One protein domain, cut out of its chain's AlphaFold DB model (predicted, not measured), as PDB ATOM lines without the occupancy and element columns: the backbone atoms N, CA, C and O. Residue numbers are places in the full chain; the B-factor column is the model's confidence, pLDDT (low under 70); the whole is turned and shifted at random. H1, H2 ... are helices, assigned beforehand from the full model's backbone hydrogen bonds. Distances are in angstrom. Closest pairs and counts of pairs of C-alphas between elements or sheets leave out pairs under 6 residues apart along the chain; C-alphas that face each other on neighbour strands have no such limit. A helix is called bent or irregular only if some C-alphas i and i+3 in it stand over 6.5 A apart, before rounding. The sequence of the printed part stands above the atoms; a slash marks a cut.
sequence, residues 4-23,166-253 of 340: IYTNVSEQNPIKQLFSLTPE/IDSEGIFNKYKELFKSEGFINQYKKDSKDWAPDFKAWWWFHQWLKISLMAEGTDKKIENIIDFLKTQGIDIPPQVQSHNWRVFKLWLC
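AT A GLANCE: This is residues 4 to 23 and 166 to 253 of the 340 residues of an uncharacterized protein of Microscilla marina ATCC 23134 (UniProt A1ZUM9). The domain is a rounded body of helices in which H4, H5 and H2 stand side by side with their centres at the corners of a triangle, H4 and H5 making a helical hairpin and H2 running the same way as H5. H3 runs past one end of this trio, from the end of H2 to the beginning of H4, while the short H1 packs on H2, and residues 232 to 253 fold back from the end of H5 as a long stretch with no named element. The printed part has 108 residues with five named helices, in the order H1, H2, H3, H4, H5, and no named strand, and its class is all helix. It is compact, with a radius of gyration of the C-alphas of 13.3 A, and its C-alphas span 33 by 30 by 29 A.

HOW THE PARTS SIT: The longest helix is H4, residues 197 to 213, whose centre is the nearest to the mean of the C-alphas, at 5.9 A. H4 and H5, residues 219 to 231, only just touch, with 3 pairs of C-alphas within 8 A. Their closest C-alphas, those of Trp 208 and Ile 222, are 6.4 A apart, and H4 touches H5 with residues 208 to 212 alone, H5 touches H4 with residues 219 to 222 alone. They run opposite ways at a steep tilt of 43 degrees and form a helical hairpin. With residues 225 to 229 alone, H5 touches H2, residues 171 to 180. Their closest C-alphas are those of Lys 176 and Ile 225, 7.3 A apart, and the two run the same way at a shallow tilt of 18 degrees. H2 and H4 are close but not clearly touching, with the closest C-alphas, those of Phe 172 and Ile 211, 6.8 A apart. H1, residues 13 to 19, touches H2, with the C-alphas of Ile 14 and Tyr 175 closest at 6.5 A, and they run the same way at a steep tilt of 55 degrees. H1 and H5 are apart. H3, residues 182 to 194, touches no helix but is near H2, with the C-alphas of Leu 178 and Phe 184 closest at 6.6 A. H3 is about perpendicular to H5, at 79 degrees, and apart from H1. The helix packing is mostly crossed, but only just: of the 3 pairs that touch, 1 is at a shallow tilt. In H1, H2, H4 and H5 every O i to N i+4 pair is within hydrogen-bond range; in H3 7 of 9 are.

IN THESE COORDINATES: H4 is 24.5 A from first to last C-alpha, from C-alpha 197 at (48.380, 62.901, -95.084) to C-alpha 213. H5, the last named helix, is 18.5 A long and ends at C-alpha 231, at (59.117, 76.526, -84.877). H3 is 20.1 A long and only just irregular: C-alphas 191 and 194 are 6.8 A apart. H2 measures 14.4 A. H1, the first helix, measures 9.9 A and begins at C-alpha 13, at (32.642, 77.740, -77.219).

THE WHOLE: The two C-alphas farthest apart are those of Glu 169 and Asp 194, at 36.0 A. Residues 24 to 165 are not printed, and C-alphas 23 and 166 are 20.4 A apart across the cut, which falls in the link from H1 to H2. The links H2 to H3, H3 to H4 and H4 to H5 are tight. The C-alphas of residues 232 to 253 lie 10 to 21 A from the mean of the C-alphas. The mean pLDDT of the printed part is 86.9, and residues 4 to 11 and 252 to 253 are under 70.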
ATOM      1  N   ILE A   4      42.097  65.826 -77.912       51.56
ATOM      2  CA  ILE A   4      41.850  67.246 -77.581       51.56
ATOM      3  C   ILE A   4      40.339  67.515 -77.414       51.56
ATOM      4  O   ILE A   4      39.960  68.456 -76.722       51.56
ATOM      5  N   TYR A   5      39.472  66.695 -78.025       51.00
ATOM      6  CA  TYR A   5      38.016  66.849 -77.998       51.00
ATOM      7  C   TYR A   5      37.319  66.142 -76.827       51.00
ATOM      8  O   TYR A   5      36.205  66.525 -76.491       51.00
ATOM      9  N   THR A   6      37.939  65.140 -76.192       43.72
ATOM     10  CA  THR A   6      37.258  64.257 -75.219       43.72
ATOM     11  C   THR A   6      37.394  64.686 -73.756       43.72
ATOM     12  O   THR A   6      36.637  64.207 -72.925       43.72
ATOM     13  N   ASN A   7      38.307  65.609 -73.430       40.16
ATOM     14  CA  ASN A   7      38.502  66.137 -72.065       40.16
ATOM     15  C   ASN A   7      37.935  67.555 -71.873       40.16
ATOM     16  O   ASN A   7      38.394  68.319 -71.023       40.16
ATOM     17  N   VAL A   8      36.983  67.959 -72.710       43.91
ATOM     18  CA  VAL A   8      36.475  69.331 -72.731       43.91
ATOM     19  C   VAL A   8      35.116  69.347 -72.052       43.91
ATOM     20  O   VAL A   8      34.188  68.708 -72.535       43.91
ATOM     21  N   SER A   9      34.992  70.088 -70.945       42.75
ATOM     22  CA  SER A   9      33.671  70.468 -70.451       42.75
ATOM     23  C   SER A   9      32.903  71.100 -71.609       42.75
ATOM     24  O   SER A   9      33.450  71.936 -72.333       42.75
ATOM     25  N   GLU A  10      31.647  70.713 -71.798       52.69
ATOM     26  CA  GLU A  10      30.755  71.148 -72.885       52.69
ATOM     27  C   GLU A  10      30.497  72.676 -72.928       52.69
ATOM     28  O   GLU A  10      29.605  73.146 -73.621       52.69
ATOM     29  N   GLN A  11      31.281  73.483 -72.208       60.44
ATOM     30  CA  GLN A  11      31.054  74.898 -71.943       60.44
ATOM     31  C   GLN A  11      32.089  75.845 -72.574       60.44
ATOM     32  O   GLN A  11      31.933  77.055 -72.437       60.44
ATOM     33  N   ASN A  12      33.146  75.368 -73.256       82.56
ATOM     34  CA  ASN A  12      34.090  76.273 -73.939       82.56
ATOM     35  C   ASN A  12      33.753  76.434 -75.440       82.56
ATOM     36  O   ASN A  12      34.141  75.577 -76.246       82.56
ATOM     37  N   PRO A  13      33.118  77.549 -75.849       81.81
ATOM     38  CA  PRO A  13      32.642  77.740 -77.219       81.81
ATOM     39  C   PRO A  13      33.781  77.869 -78.249       81.81
ATOM     40  O   PRO A  13      33.605  77.528 -79.415       81.81
ATOM     41  N   ILE A  14      34.986  78.283 -77.836       85.62
ATOM     42  CA  ILE A  14      36.162  78.342 -78.726       85.62
ATOM     43  C   ILE A  14      36.646  76.935 -79.058       85.62
ATOM     44  O   ILE A  14      36.965  76.651 -80.212       85.62
ATOM     45  N   LYS A  15      36.678  76.035 -78.068       83.81
ATOM     46  CA  LYS A  15      37.061  74.634 -78.290       83.81
ATOM     47  C   LYS A  15      36.033  73.897 -79.154       83.81
ATOM     48  O   LYS A  15      36.434  73.082 -79.983       83.81
ATOM     49  N   GLN A  16      34.746  74.218 -79.013       85.06
ATOM     50  CA  GLN A  16      33.679  73.711 -79.888       85.06
ATOM     51  C   GLN A  16      33.838  74.214 -81.330       85.06
ATOM     52  O   GLN A  16      33.839  73.418 -82.269       85.06
ATOM     53  N   LEU A  17      34.090  75.512 -81.530       87.06
ATOM     54  CA  LEU A  17      34.396  76.042 -82.862       87.06
ATOM     55  C   LEU A  17      35.653  75.380 -83.458       87.06
ATOM     56  O   LEU A  17      35.695  75.043 -84.643       87.06
ATOM     57  N   PHE A  18      36.675  75.144 -82.636       85.81
ATOM     58  CA  PHE A  18      37.922  74.502 -83.051       85.81
ATOM     59  C   PHE A  18      37.725  73.047 -83.495       85.81
ATOM     60  O   PHE A  18      38.314  72.613 -84.493       85.81
ATOM     61  N   SER A  19      36.851  72.299 -82.816       84.12
ATOM     62  CA  SER A  19      36.516  70.916 -83.175       84.12
ATOM     63  C   SER A  19      35.677  70.800 -84.441       84.12
ATOM     64  O   SER A  19      35.775  69.796 -85.149       84.12
ATOM     65  N   LEU A  20      34.938  71.853 -84.785       86.62
ATOM     66  CA  LEU A  20      33.982  71.859 -85.882       86.62
ATOM     67  C   LEU A  20      34.619  71.680 -87.272       86.62
ATOM     68  O   LEU A  20      34.954  72.651 -87.940       86.62
ATOM     69  N   THR A  21      34.790  70.456 -87.754       85.25
ATOM     70  CA  THR A  21      35.355  70.196 -89.087       85.25
ATOM     71  C   THR A  21      34.404  69.288 -89.853       85.25
ATOM     72  O   THR A  21      34.033  68.251 -89.306       85.25
ATOM     73  N   PRO A  22      33.993  69.632 -91.089       81.50
ATOM     74  CA  PRO A  22      33.218  68.717 -91.911       81.50
ATOM     75  C   PRO A  22      33.988  67.406 -92.072       81.50
ATOM     76  O   PRO A  22      35.216  67.403 -92.184       81.50
ATOM     77  N   GLU A  23      33.288  66.278 -92.064       82.69
ATOM     78  CA  GLU A  23      33.946  64.989 -92.248       82.69
ATOM     79  C   GLU A  23      34.533  64.889 -93.658       82.69
ATOM     80  O   GLU A  23      33.858  65.218 -94.632       82.69
ATOM     81  N   ILE A 166      32.035  83.845 -84.019       87.75
ATOM     82  CA  ILE A 166      32.895  84.147 -85.178       87.75
ATOM     83  C   ILE A 166      32.938  85.652 -85.469       87.75
ATOM     84  O   ILE A 166      33.993  86.173 -85.836       87.75
ATOM     85  N   ASP A 167      31.814  86.335 -85.265       87.38
ATOM     86  CA  ASP A 167      31.687  87.777 -85.473       87.38
ATOM     87  C   ASP A 167      32.160  88.599 -84.259       87.38
ATOM     88  O   ASP A 167      32.291  89.817 -84.358       87.38
ATOM     89  N   SER A 168      32.438  87.956 -83.116       88.88
ATOM     90  CA  SER A 168      32.865  88.662 -81.904       88.88
ATOM     91  C   SER A 168      34.302  89.182 -82.001       88.88
ATOM     92  O   SER A 168      35.225  88.474 -82.408       88.88
ATOM     93  N   GLU A 169      34.510  90.427 -81.578       87.12
ATOM     94  CA  GLU A 169      35.841  91.029 -81.507       87.12
ATOM     95  C   GLU A 169      36.752  90.243 -80.547       87.12
ATOM     96  O   GLU A 169      36.329  89.757 -79.491       87.12
ATOM     97  N   GLY A 170      38.020  90.063 -80.919       86.12
ATOM     98  CA  GLY A 170      38.987  89.326 -80.114       86.12
ATOM     99  C   GLY A 170      38.837  87.802 -80.168       86.12
ATOM    100  O   GLY A 170      39.683  87.106 -79.593       86.12
ATOM    101  N   ILE A 171      37.840  87.243 -80.877       90.81
ATOM    102  CA  ILE A 171      37.732  85.783 -81.052       90.81
ATOM    103  C   ILE A 171      38.970  85.203 -81.718       90.81
ATOM    104  O   ILE A 171      39.462  84.153 -81.304       90.81
ATOM    105  N   PHE A 172      39.515  85.923 -82.699       93.00
ATOM    106  CA  PHE A 172      40.736  85.538 -83.386       93.00
ATOM    107  C   PHE A 172      41.883  85.337 -82.392       93.00
ATOM    108  O   PHE A 172      42.568  84.319 -82.448       93.00
ATOM    109  N   ASN A 173      42.064  86.268 -81.449       92.06
ATOM    110  CA  ASN A 173      43.122  86.168 -80.447       92.06
ATOM    111  C   ASN A 173      42.907  84.950 -79.547       92.06
ATOM    112  O   ASN A 173      43.833  84.167 -79.361       92.06
ATOM    113  N   LYS A 174      41.680  84.714 -79.074       90.81
ATOM    114  CA  LYS A 174      41.377  83.527 -78.258       90.81
ATOM    115  C   LYS A 174      41.606  82.215 -79.025       90.81
ATOM    116  O   LYS A 174      42.117  81.250 -78.462       90.81
ATOM    117  N   TYR A 175      41.272  82.185 -80.316       92.12
ATOM    118  CA  TYR A 175      41.510  81.039 -81.197       92.12
ATOM    119  C   TYR A 175      43.007  80.812 -81.459       92.12
ATOM    120  O   TYR A 175      43.491  79.682 -81.451       92.12
ATOM    121  N   LYS A 176      43.762  81.896 -81.644       93.44
ATOM    122  CA  LYS A 176      45.218  81.888 -81.806       93.44
ATOM    123  C   LYS A 176      45.933  81.389 -80.549       93.44
ATOM    124  O   LYS A 176      46.858  80.592 -80.675       93.44
ATOM    125  N   GLU A 177      45.505  81.804 -79.359       91.62
ATOM    126  CA  GLU A 177      46.089  81.317 -78.101       91.62
ATOM    127  C   GLU A 177      45.899  79.804 -77.924       91.62
ATOM    128  O   GLU A 177      46.781  79.125 -77.399       91.62
ATOM    129  N   LEU A 178      44.815  79.229 -78.459       91.38
ATOM    130  CA  LEU A 178      44.648  77.776 -78.480       91.38
ATOM    131  C   LEU A 178      45.743  77.084 -79.310       91.38
ATOM    132  O   LEU A 178      46.339  76.129 -78.817       91.38
ATOM    133  N   PHE A 179      46.073  77.592 -80.506       91.94
ATOM    134  CA  PHE A 179      47.195  77.072 -81.313       91.94
ATOM    135  C   PHE A 179      48.554  77.213 -80.629       91.94
ATOM    136  O   PHE A 179      49.458  76.421 -80.887       91.94
ATOM    137  N   LYS A 180      48.705  78.232 -79.781       92.81
ATOM    138  CA  LYS A 180      49.945  78.507 -79.052       92.81
ATOM    139  C   LYS A 180      50.084  77.738 -77.748       92.81
ATOM    140  O   LYS A 180      51.181  77.675 -77.204       92.81
ATOM    141  N   SER A 181      48.997  77.160 -77.247       92.31
ATOM    142  CA  SER A 181      49.023  76.433 -75.986       92.31
ATOM    143  C   SER A 181      49.881  75.167 -76.082       92.31
ATOM    144  O   SER A 181      49.761  74.381 -77.027       92.31
ATOM    145  N   GLU A 182      50.702  74.921 -75.060       91.69
ATOM    146  CA  GLU A 182      51.499  73.690 -74.957       91.69
ATOM    147  C   GLU A 182      50.616  72.439 -75.006       91.69
ATOM    148  O   GLU A 182      50.964  71.444 -75.644       91.69
ATOM    149  N   GLY A 183      49.433  72.509 -74.386       89.12
ATOM    150  CA  GLY A 183      48.449  71.430 -74.406       89.12
ATOM    151  C   GLY A 183      48.009  71.061 -75.824       89.12
ATOM    152  O   GLY A 183      47.966  69.878 -76.161       89.12
ATOM    153  N   PHE A 184      47.740  72.053 -76.679       90.81
ATOM    154  CA  PHE A 184      47.434  71.800 -78.087       90.81
ATOM    155  C   PHE A 184      48.635  71.207 -78.828       90.81
ATOM    156  O   PHE A 184      48.485  70.178 -79.484       90.81
ATOM    157  N   ILE A 185      49.818  71.820 -78.709       93.25
ATOM    158  CA  ILE A 185      51.035  71.402 -79.427       93.25
ATOM    159  C   ILE A 185      51.371  69.939 -79.114       93.25
ATOM    160  O   ILE A 185      51.555  69.129 -80.027       93.25
ATOM    161  N   ASN A 186      51.411  69.585 -77.828       92.00
ATOM    162  CA  ASN A 186      51.754  68.238 -77.380       92.00
ATOM    163  C   ASN A 186      50.717  67.212 -77.840       92.00
ATOM    164  O   ASN A 186      51.076  66.141 -78.335       92.00
ATOM    165  N   GLN A 187      49.431  67.548 -77.733       88.06
ATOM    166  CA  GLN A 187      48.373  66.629 -78.123       88.06
ATOM    167  C   GLN A 187      48.278  66.466 -79.645       88.06
ATOM    168  O   GLN A 187      48.113  65.347 -80.123       88.06
ATOM    169  N   TYR A 188      48.466  67.537 -80.420       91.94
ATOM    170  CA  TYR A 188      48.533  67.445 -81.877       91.94
ATOM    171  C   TYR A 188      49.695  66.547 -82.315       91.94
ATOM    172  O   TYR A 188      49.501  65.649 -83.133       91.94
ATOM    173  N   LYS A 189      50.895  66.728 -81.745       92.12
ATOM    174  CA  LYS A 189      52.055  65.860 -82.025       92.12
ATOM    175  C   LYS A 189      51.806  64.402 -81.658       92.12
ATOM    176  O   LYS A 189      52.371  63.522 -82.299       92.12
ATOM    177  N   LYS A 190      51.016  64.138 -80.618       90.44
ATOM    178  CA  LYS A 190      50.646  62.781 -80.212       90.44
ATOM    179  C   LYS A 190      49.658  62.161 -81.200       90.44
ATOM    180  O   LYS A 190      49.931  61.086 -81.717       90.44
ATOM    181  N   ASP A 191      48.562  62.854 -81.486       88.38
ATOM    182  CA  ASP A 191      47.446  62.307 -82.262       88.38
ATOM    183  C   ASP A 191      47.738  62.240 -83.765       88.38
ATOM    184  O   ASP A 191      47.275  61.327 -84.442       88.38
ATOM    185  N   SER A 192      48.488  63.205 -84.303       89.50
ATOM    186  CA  SER A 192      48.693  63.344 -85.752       89.50
ATOM    187  C   SER A 192      49.745  62.406 -86.348       89.50
ATOM    188  O   SER A 192      49.920  62.410 -87.570       89.50
ATOM    189  N   LYS A 193      50.432  61.603 -85.521       87.62
ATOM    190  CA  LYS A 193      51.436  60.619 -85.971       87.62
ATOM    191  C   LYS A 193      50.841  59.583 -86.914       87.62
ATOM    192  O   LYS A 193      51.447  59.278 -87.935       87.62
ATOM    193  N   ASP A 194      49.633  59.128 -86.605       87.75
ATOM    194  CA  ASP A 194      48.963  58.051 -87.340       87.75
ATOM    195  C   ASP A 194      47.954  58.584 -88.369       87.75
ATOM    196  O   ASP A 194      47.191  57.832 -88.976       87.75
ATOM    197  N   TRP A 195      47.897  59.905 -88.562       89.12
ATOM    198  CA  TRP A 195      46.957  60.504 -89.501       89.12
ATOM    199  C   TRP A 195      47.426  60.325 -90.934       89.12
ATOM    200  O   TRP A 195      48.545  60.695 -91.290       89.12
ATOM    201  N   ALA A 196      46.509  59.872 -91.791       89.44
ATOM    202  CA  ALA A 196      46.717  59.914 -93.229       89.44
ATOM    203  C   ALA A 196      47.039  61.361 -93.681       89.44
ATOM    204  O   ALA A 196      46.381  62.300 -93.208       89.44
ATOM    205  N   PRO A 197      47.991  61.566 -94.615       88.81
ATOM    206  CA  PRO A 197      48.380  62.901 -95.084       88.81
ATOM    207  C   PRO A 197      47.200  63.762 -95.555       88.81
ATOM    208  O   PRO A 197      47.113  64.945 -95.226       88.81
ATOM    209  N   ASP A 198      46.244  63.145 -96.250       87.50
ATOM    210  CA  ASP A 198      45.028  63.795 -96.742       87.50
ATOM    211  C   ASP A 198      44.133  64.297 -95.608       87.50
ATOM    212  O   ASP A 198      43.635  65.422 -95.657       87.50
ATOM    213  N   PHE A 199      43.980  63.504 -94.543       88.25
ATOM    214  CA  PHE A 199      43.217  63.907 -93.363       88.25
ATOM    215  C   PHE A 199      43.902  65.056 -92.615       88.25
ATOM    216  O   PHE A 199      43.244  66.001 -92.180       88.25
ATOM    217  N   LYS A 200      45.233  65.014 -92.509       91.12
ATOM    218  CA  LYS A 200      46.016  66.088 -91.890       91.12
ATOM    219  C   LYS A 200      45.848  67.408 -92.652       91.12
ATOM    220  O   LYS A 200      45.589  68.443 -92.038       91.12
ATOM    221  N   ALA A 201      45.943  67.367 -93.980       92.31
ATOM    222  CA  ALA A 201      45.758  68.543 -94.825       92.31
ATOM    223  C   ALA A 201      44.320  69.066 -94.771       92.31
ATOM    224  O   ALA A 201      44.101  70.263 -94.591       92.31
ATOM    225  N   TRP A 202      43.344  68.161 -94.842       91.06
ATOM    226  CA  TRP A 202      41.926  68.463 -94.682       91.06
ATOM    227  C   TRP A 202      41.628  69.232 -93.400       91.06
ATOM    228  O   TRP A 202      40.931  70.250 -93.420       91.06
ATOM    229  N   TRP A 203      42.156  68.735 -92.283       92.12
ATOM    230  CA  TRP A 203      41.939  69.332 -90.979       92.12
ATOM    231  C   TRP A 203      42.529  70.745 -90.915       92.12
ATOM    232  O   TRP A 203      41.813  71.680 -90.558       92.12
ATOM    233  N   TRP A 204      43.788  70.918 -91.334       95.12
ATOM    234  CA  TRP A 204      44.460  72.224 -91.353       95.12
ATOM    235  C   TRP A 204      43.768  73.236 -92.262       95.12
ATOM    236  O   TRP A 204      43.539  74.367 -91.839       95.12
ATOM    237  N   PHE A 205      43.360  72.828 -93.467       94.50
ATOM    238  CA  PHE A 205      42.591  73.687 -94.367       94.50
ATOM    239  C   PHE A 205      41.356  74.273 -93.675       94.50
ATOM    240  O   PHE A 205      41.125  75.476 -93.749       94.50
ATOM    241  N   HIS A 206      40.591  73.458 -92.946       93.81
ATOM    242  CA  HIS A 206      39.399  73.943 -92.248       93.81
ATOM    243  C   HIS A 206      39.719  74.851 -91.060       93.81
ATOM    244  O   HIS A 206      38.911  75.717 -90.732       93.81
ATOM    245  N   GLN A 207      40.884  74.701 -90.431       95.00
ATOM    246  CA  GLN A 207      41.326  75.649 -89.412       95.00
ATOM    247  C   GLN A 207      41.635  77.025 -90.010       95.00
ATOM    248  O   GLN A 207      41.168  78.041 -89.492       95.00
ATOM    249  N   TRP A 208      42.356  77.057 -91.133       95.94
ATOM    250  CA  TRP A 208      42.635  78.288 -91.880       95.94
ATOM    251  C   TRP A 208      41.360  78.924 -92.409       95.94
ATOM    252  O   TRP A 208      41.167  80.131 -92.269       95.94
ATOM    253  N   LEU A 209      40.440  78.096 -92.905       94.44
ATOM    254  CA  LEU A 209      39.125  78.531 -93.338       94.44
ATOM    255  C   LEU A 209      38.382  79.237 -92.203       94.44
ATOM    256  O   LEU A 209      37.959  80.369 -92.392       94.44
ATOM    257  N   LYS A 210      38.271  78.633 -91.015       94.50
ATOM    258  CA  LYS A 210      37.607  79.268 -89.862       94.50
ATOM    259  C   LYS A 210      38.244  80.594 -89.488       94.50
ATOM    260  O   LYS A 210      37.511  81.557 -89.295       94.50
ATOM    261  N   ILE A 211      39.576  80.653 -89.425       94.69
ATOM    262  CA  ILE A 211      40.280  81.912 -89.165       94.69
ATOM    263  C   ILE A 211      39.882  82.947 -90.219       94.69
ATOM    264  O   ILE A 211      39.492  84.042 -89.840       94.69
ATOM    265  N   SER A 212      39.874  82.595 -91.508       93.62
ATOM    266  CA  SER A 212      39.472  83.507 -92.594       93.62
ATOM    267  C   SER A 212      38.006  83.964 -92.540       93.62
ATOM    268  O   SER A 212      37.647  84.932 -93.204       93.62
ATOM    269  N   LEU A 213      37.146  83.271 -91.780       92.69
ATOM    270  CA  LEU A 213      35.747  83.657 -91.582       92.69
ATOM    271  C   LEU A 213      35.554  84.613 -90.396       92.69
ATOM    272  O   LEU A 213      34.509  85.261 -90.347       92.69
ATOM    273  N   MET A 214      36.517  84.695 -89.473       93.19
ATOM    274  CA  MET A 214      36.486  85.620 -88.333       93.19
ATOM    275  C   MET A 214      36.733  87.053 -88.809       93.19
ATOM    276  O   MET A 214      37.545  87.266 -89.707       93.19
ATOM    277  N   ALA A 215      36.102  88.040 -88.163       86.62
ATOM    278  CA  ALA A 215      36.203  89.458 -88.544       86.62
ATOM    279  C   ALA A 215      37.655  89.964 -88.658       86.62
ATOM    280  O   ALA A 215      38.003  90.757 -89.527       86.62
ATOM    281  N   GLU A 216      38.517  89.457 -87.784       88.25
ATOM    282  CA  GLU A 216      39.924  89.818 -87.694       88.25
ATOM    283  C   GLU A 216      40.863  88.916 -88.508       88.25
ATOM    284  O   GLU A 216      42.074  89.146 -88.493       88.25
ATOM    285  N   GLY A 217      40.359  87.865 -89.153       89.25
ATOM    286  CA  GLY A 217      41.166  86.868 -89.847       89.25
ATOM    287  C   GLY A 217      41.759  87.380 -91.153       89.25
ATOM    288  O   GLY A 217      41.047  87.860 -92.026       89.25
ATOM    289  N   THR A 218      43.072  87.232 -91.321       92.31
ATOM    290  CA  THR A 218      43.771  87.570 -92.569       92.31
ATOM    291  C   THR A 218      44.771  86.485 -92.935       92.31
ATOM    292  O   THR A 218      45.216  85.731 -92.066       92.31
ATOM    293  N   ASP A 219      45.178  86.437 -94.204       92.44
ATOM    294  CA  ASP A 219      46.209  85.501 -94.670       92.44
ATOM    295  C   ASP A 219      47.504  85.691 -93.882       92.44
ATOM    296  O   ASP A 219      47.988  84.746 -93.274       92.44
ATOM    297  N   LYS A 220      47.961  86.937 -93.722       94.38
ATOM    298  CA  LYS A 220      49.126  87.271 -92.888       94.38
ATOM    299  C   LYS A 220      49.005  86.750 -91.449       94.38
ATOM    300  O   LYS A 220      49.985  86.321 -90.846       94.38
ATOM    301  N   LYS A 221      47.805  86.787 -90.859       94.75
ATOM    302  CA  LYS A 221      47.562  86.243 -89.513       94.75
ATOM    303  C   LYS A 221      47.627  84.712 -89.488       94.75
ATOM    304  O   LYS A 221      48.147  84.169 -88.517       94.75
ATOM    305  N   ILE A 222      47.137  84.037 -90.528       95.88
ATOM    306  CA  ILE A 222      47.271  82.582 -90.704       95.88
ATOM    307  C   ILE A 222      48.750  82.202 -90.858       95.88
ATOM    308  O   ILE A 222      49.219  81.294 -90.177       95.88
ATOM    309  N   GLU A 223      49.500  82.938 -91.672       95.25
ATOM    310  CA  GLU A 223      50.936  82.732 -91.905       95.25
ATOM    311  C   GLU A 223      51.739  82.825 -90.607       95.25
ATOM    312  O   GLU A 223      52.459  81.893 -90.262       95.25
ATOM    313  N   ASN A 224      51.496  83.864 -89.802       95.19
ATOM    314  CA  ASN A 224      52.123  84.006 -88.485       95.19
ATOM    315  C   ASN A 224      51.851  82.806 -87.552       95.19
ATOM    316  O   ASN A 224      52.687  82.471 -86.712       95.19
ATOM    317  N   ILE A 225      50.668  82.185 -87.648       96.06
ATOM    318  CA  ILE A 225      50.332  80.985 -86.868       96.06
ATOM    319  C   ILE A 225      51.087  79.772 -87.422       96.06
ATOM    320  O   ILE A 225      51.664  79.019 -86.641       96.06
ATOM    321  N   ILE A 226      51.114  79.597 -88.746       96.50
ATOM    322  CA  ILE A 226      51.853  78.519 -89.422       96.50
ATOM    323  C   ILE A 226      53.337  78.570 -89.051       96.50
ATOM    324  O   ILE A 226      53.894  77.548 -88.650       96.50
ATOM    325  N   ASP A 227      53.961  79.742 -89.138       95.75
ATOM    326  CA  ASP A 227      55.382  79.923 -88.839       95.75
ATOM    327  C   ASP A 227      55.681  79.611 -87.377       95.75
ATOM    328  O   ASP A 227      56.591  78.833 -87.083       95.75
ATOM    329  N   PHE A 228      54.856  80.119 -86.455       96.56
ATOM    330  CA  PHE A 228      54.966  79.767 -85.044       96.56
ATOM    331  C   PHE A 228      54.888  78.245 -84.844       96.56
ATOM    332  O   PHE A 228      55.790  77.659 -84.249       96.56
ATOM    333  N   LEU A 229      53.862  77.581 -85.380       96.50
ATOM    334  CA  LEU A 229      53.675  76.133 -85.228       96.50
ATOM    335  C   LEU A 229      54.851  75.331 -85.807       96.50
ATOM    336  O   LEU A 229      55.285  74.353 -85.196       96.50
ATOM    337  N   LYS A 230      55.420  75.771 -86.935       95.50
ATOM    338  CA  LYS A 230      56.631  75.170 -87.512       95.50
ATOM    339  C   LYS A 230      57.829  75.272 -86.566       95.50
ATOM    340  O   LYS A 230      58.518  74.270 -86.389       95.50
ATOM    341  N   THR A 231      58.046  76.413 -85.898       96.69
ATOM    342  CA  THR A 231      59.117  76.526 -84.877       96.69
ATOM    343  C   THR A 231      58.900  75.582 -83.695       96.69
ATOM    344  O   THR A 231      59.857  75.116 -83.085       96.69
ATOM    345  N   GLN A 232      57.642  75.238 -83.408       97.06
ATOM    346  CA  GLN A 232      57.278  74.245 -82.401       97.06
ATOM    347  C   GLN A 232      57.396  72.800 -82.913       97.06
ATOM    348  O   GLN A 232      57.054  71.871 -82.184       97.06
ATOM    349  N   GLY A 233      57.868  72.567 -84.141       94.75
ATOM    350  CA  GLY A 233      58.008  71.232 -84.729       94.75
ATOM    351  C   GLY A 233      56.675  70.577 -85.096       94.75
ATOM    352  O   GLY A 233      56.556  69.352 -85.042       94.75
ATOM    353  N   ILE A 234      55.649  71.374 -85.403       95.38
ATOM    354  CA  ILE A 234      54.373  70.878 -85.925       95.38
ATOM    355  C   ILE A 234      54.496  70.673 -87.436       95.38
ATOM    356  O   ILE A 234      54.793  71.604 -88.183       95.38
ATOM    357  N   ASP A 235      54.224  69.449 -87.882       92.31
ATOM    358  CA  ASP A 235      54.193  69.088 -89.297       92.31
ATOM    359  C   ASP A 235      52.876  69.550 -89.951       92.31
ATOM    360  O   ASP A 235      51.804  68.984 -89.709       92.31
ATOM    361  N   ILE A 236      52.958  70.602 -90.770       94.81
ATOM    362  CA  ILE A 236      51.844  71.136 -91.566       94.81
ATOM    363  C   ILE A 236      52.069  70.738 -93.032       94.81
ATOM    364  O   ILE A 236      53.066  71.175 -93.618       94.81
ATOM    365  N   PRO A 237      51.151  69.981 -93.666       94.81
ATOM    366  CA  PRO A 237      51.338  69.508 -95.036       94.81
ATOM    367  C   PRO A 237      51.539  70.652 -96.047       94.81
ATOM    368  O   PRO A 237      50.797  71.637 -95.974       94.81
ATOM    369  N   PRO A 238      52.474  70.537 -97.017       93.12
ATOM    370  CA  PRO A 238      52.828  71.602 -97.971       93.12
ATOM    371  C   PRO A 238      51.646  72.263 -98.694       93.12
ATOM    372  O   PRO A 238      51.637  73.477 -98.909       93.12
ATOM    373  N   GLN A 239      50.622  71.476 -99.019       91.12
ATOM    374  CA  GLN A 239      49.408  71.902 -99.719       91.12
ATOM    375  C   GLN A 239      48.511  72.859 -98.916       91.12
ATOM    376  O   GLN A 239      47.611  73.471 -99.483       91.12
ATOM    377  N   VAL A 240      48.728  72.982 -97.604       93.62
ATOM    378  CA  VAL A 240      47.971  73.869 -96.701       93.62
ATOM    379  C   VAL A 240      48.893  74.761 -95.869       93.62
ATOM    380  O   VAL A 240      48.512  75.239 -94.801       93.62
ATOM    381  N   GLN A 241      50.117  74.978 -96.351       93.12
ATOM    382  CA  GLN A 241      51.037  75.965 -95.791       93.12
ATOM    383  C   GLN A 241      50.697  77.386 -96.270       93.12
ATOM    384  O   GLN A 241      49.732  77.603 -97.013       93.12
ATOM    385  N   SER A 242      51.511  78.348 -95.820       87.25
ATOM    386  CA  SER A 242      51.491  79.741 -96.270       87.25
ATOM    387  C   SER A 242      51.345  79.826 -97.791       87.25
ATOM    388  O   SER A 242      51.964  79.047 -98.518       87.25
ATOM    389  N   HIS A 243      50.482  80.733 -98.250       83.31
ATOM    390  CA  HIS A 243      50.146  80.991 -99.657       83.31
ATOM    391  C   HIS A 243      49.509  79.828-100.454       83.31
ATOM    392  O   HIS A 243      48.907  80.071-101.496       83.31
ATOM    393  N   ASN A 244      49.546  78.587 -99.954       88.62
ATOM    394  CA  ASN A 244      49.030  77.411-100.664       88.62
ATOM    395  C   ASN A 244      47.628  76.987-100.214       88.62
ATOM    396  O   ASN A 244      46.883  76.391-100.989       88.62
ATOM    397  N   TRP A 245      47.229  77.293 -98.977       91.06
ATOM    398  CA  TRP A 245      45.968  76.775 -98.431       91.06
ATOM    399  C   TRP A 245      44.719  77.209 -99.214       91.06
ATOM    400  O   TRP A 245      43.735  76.473 -99.235       91.06
ATOM    401  N   ARG A 246      44.759  78.365 -99.893       89.25
ATOM    402  CA  ARG A 246      43.658  78.848-100.743       89.25
ATOM    403  C   ARG A 246      43.476  78.026-102.017       89.25
ATOM    404  O   ARG A 246      42.358  77.887-102.497       89.25
ATOM    405  N   VAL A 247      44.558  77.451-102.539       86.31
ATOM    406  CA  VAL A 247      44.526  76.606-103.742       86.31
ATOM    407  C   VAL A 247      44.385  75.121-103.408       86.31
ATOM    408  O   VAL A 247      44.395  74.288-104.313       86.31
ATOM    409  N   PHE A 248      44.260  74.763-102.126       87.25
ATOM    410  CA  PHE A 248      43.999  73.392-101.701       87.25
ATOM    411  C   PHE A 248      42.719  72.884-102.372       87.25
ATOM    412  O   PHE A 248      41.712  73.578-102.349       87.25
ATOM    413  N   LYS A 249      42.746  71.686-102.973       79.00
ATOM    414  CA  LYS A 249      41.629  71.157-103.781       79.00
ATOM    415  C   LYS A 249      40.983  69.893-103.232       79.00
ATOM    416  O   LYS A 249      40.015  69.427-103.811       79.00
ATOM    417  N   LEU A 250      41.458  69.311-102.129       79.69
ATOM    418  CA  LEU A 250      40.905  68.023-101.685       79.69
ATOM    419  C   LEU A 250      39.412  68.120-101.315       79.69
ATOM    420  O   LEU A 250      38.675  67.155-101.470       79.69
ATOM    421  N   TRP A 251      38.940  69.301-100.904       74.94
ATOM    422  CA  TRP A 251      37.511  69.585-100.687       74.94
ATOM    423  C   TRP A 251      36.675  69.678-101.954       74.94
ATOM    424  O   TRP A 251      35.449  69.611-101.870       74.94
ATOM    425  N   LEU A 252      37.330  69.771-103.105       68.31
ATOM    426  CA  LEU A 252      36.726  69.657-104.419       68.31
ATOM    427  C   LEU A 252      36.712  68.204-104.927       68.31
ATOM    428  O   LEU A 252      35.896  67.866-105.782       68.31
ATOM    429  N   CYS A 253      37.577  67.321-104.425       60.06
ATOM    430  CA  CYS A 253      37.664  65.950-104.928       60.06
ATOM    431  C   CYS A 253      36.417  65.128-104.554       60.06
ATOM    432  O   CYS A 253      36.045  64.988-103.387       60.06
TER     433      CYS A 253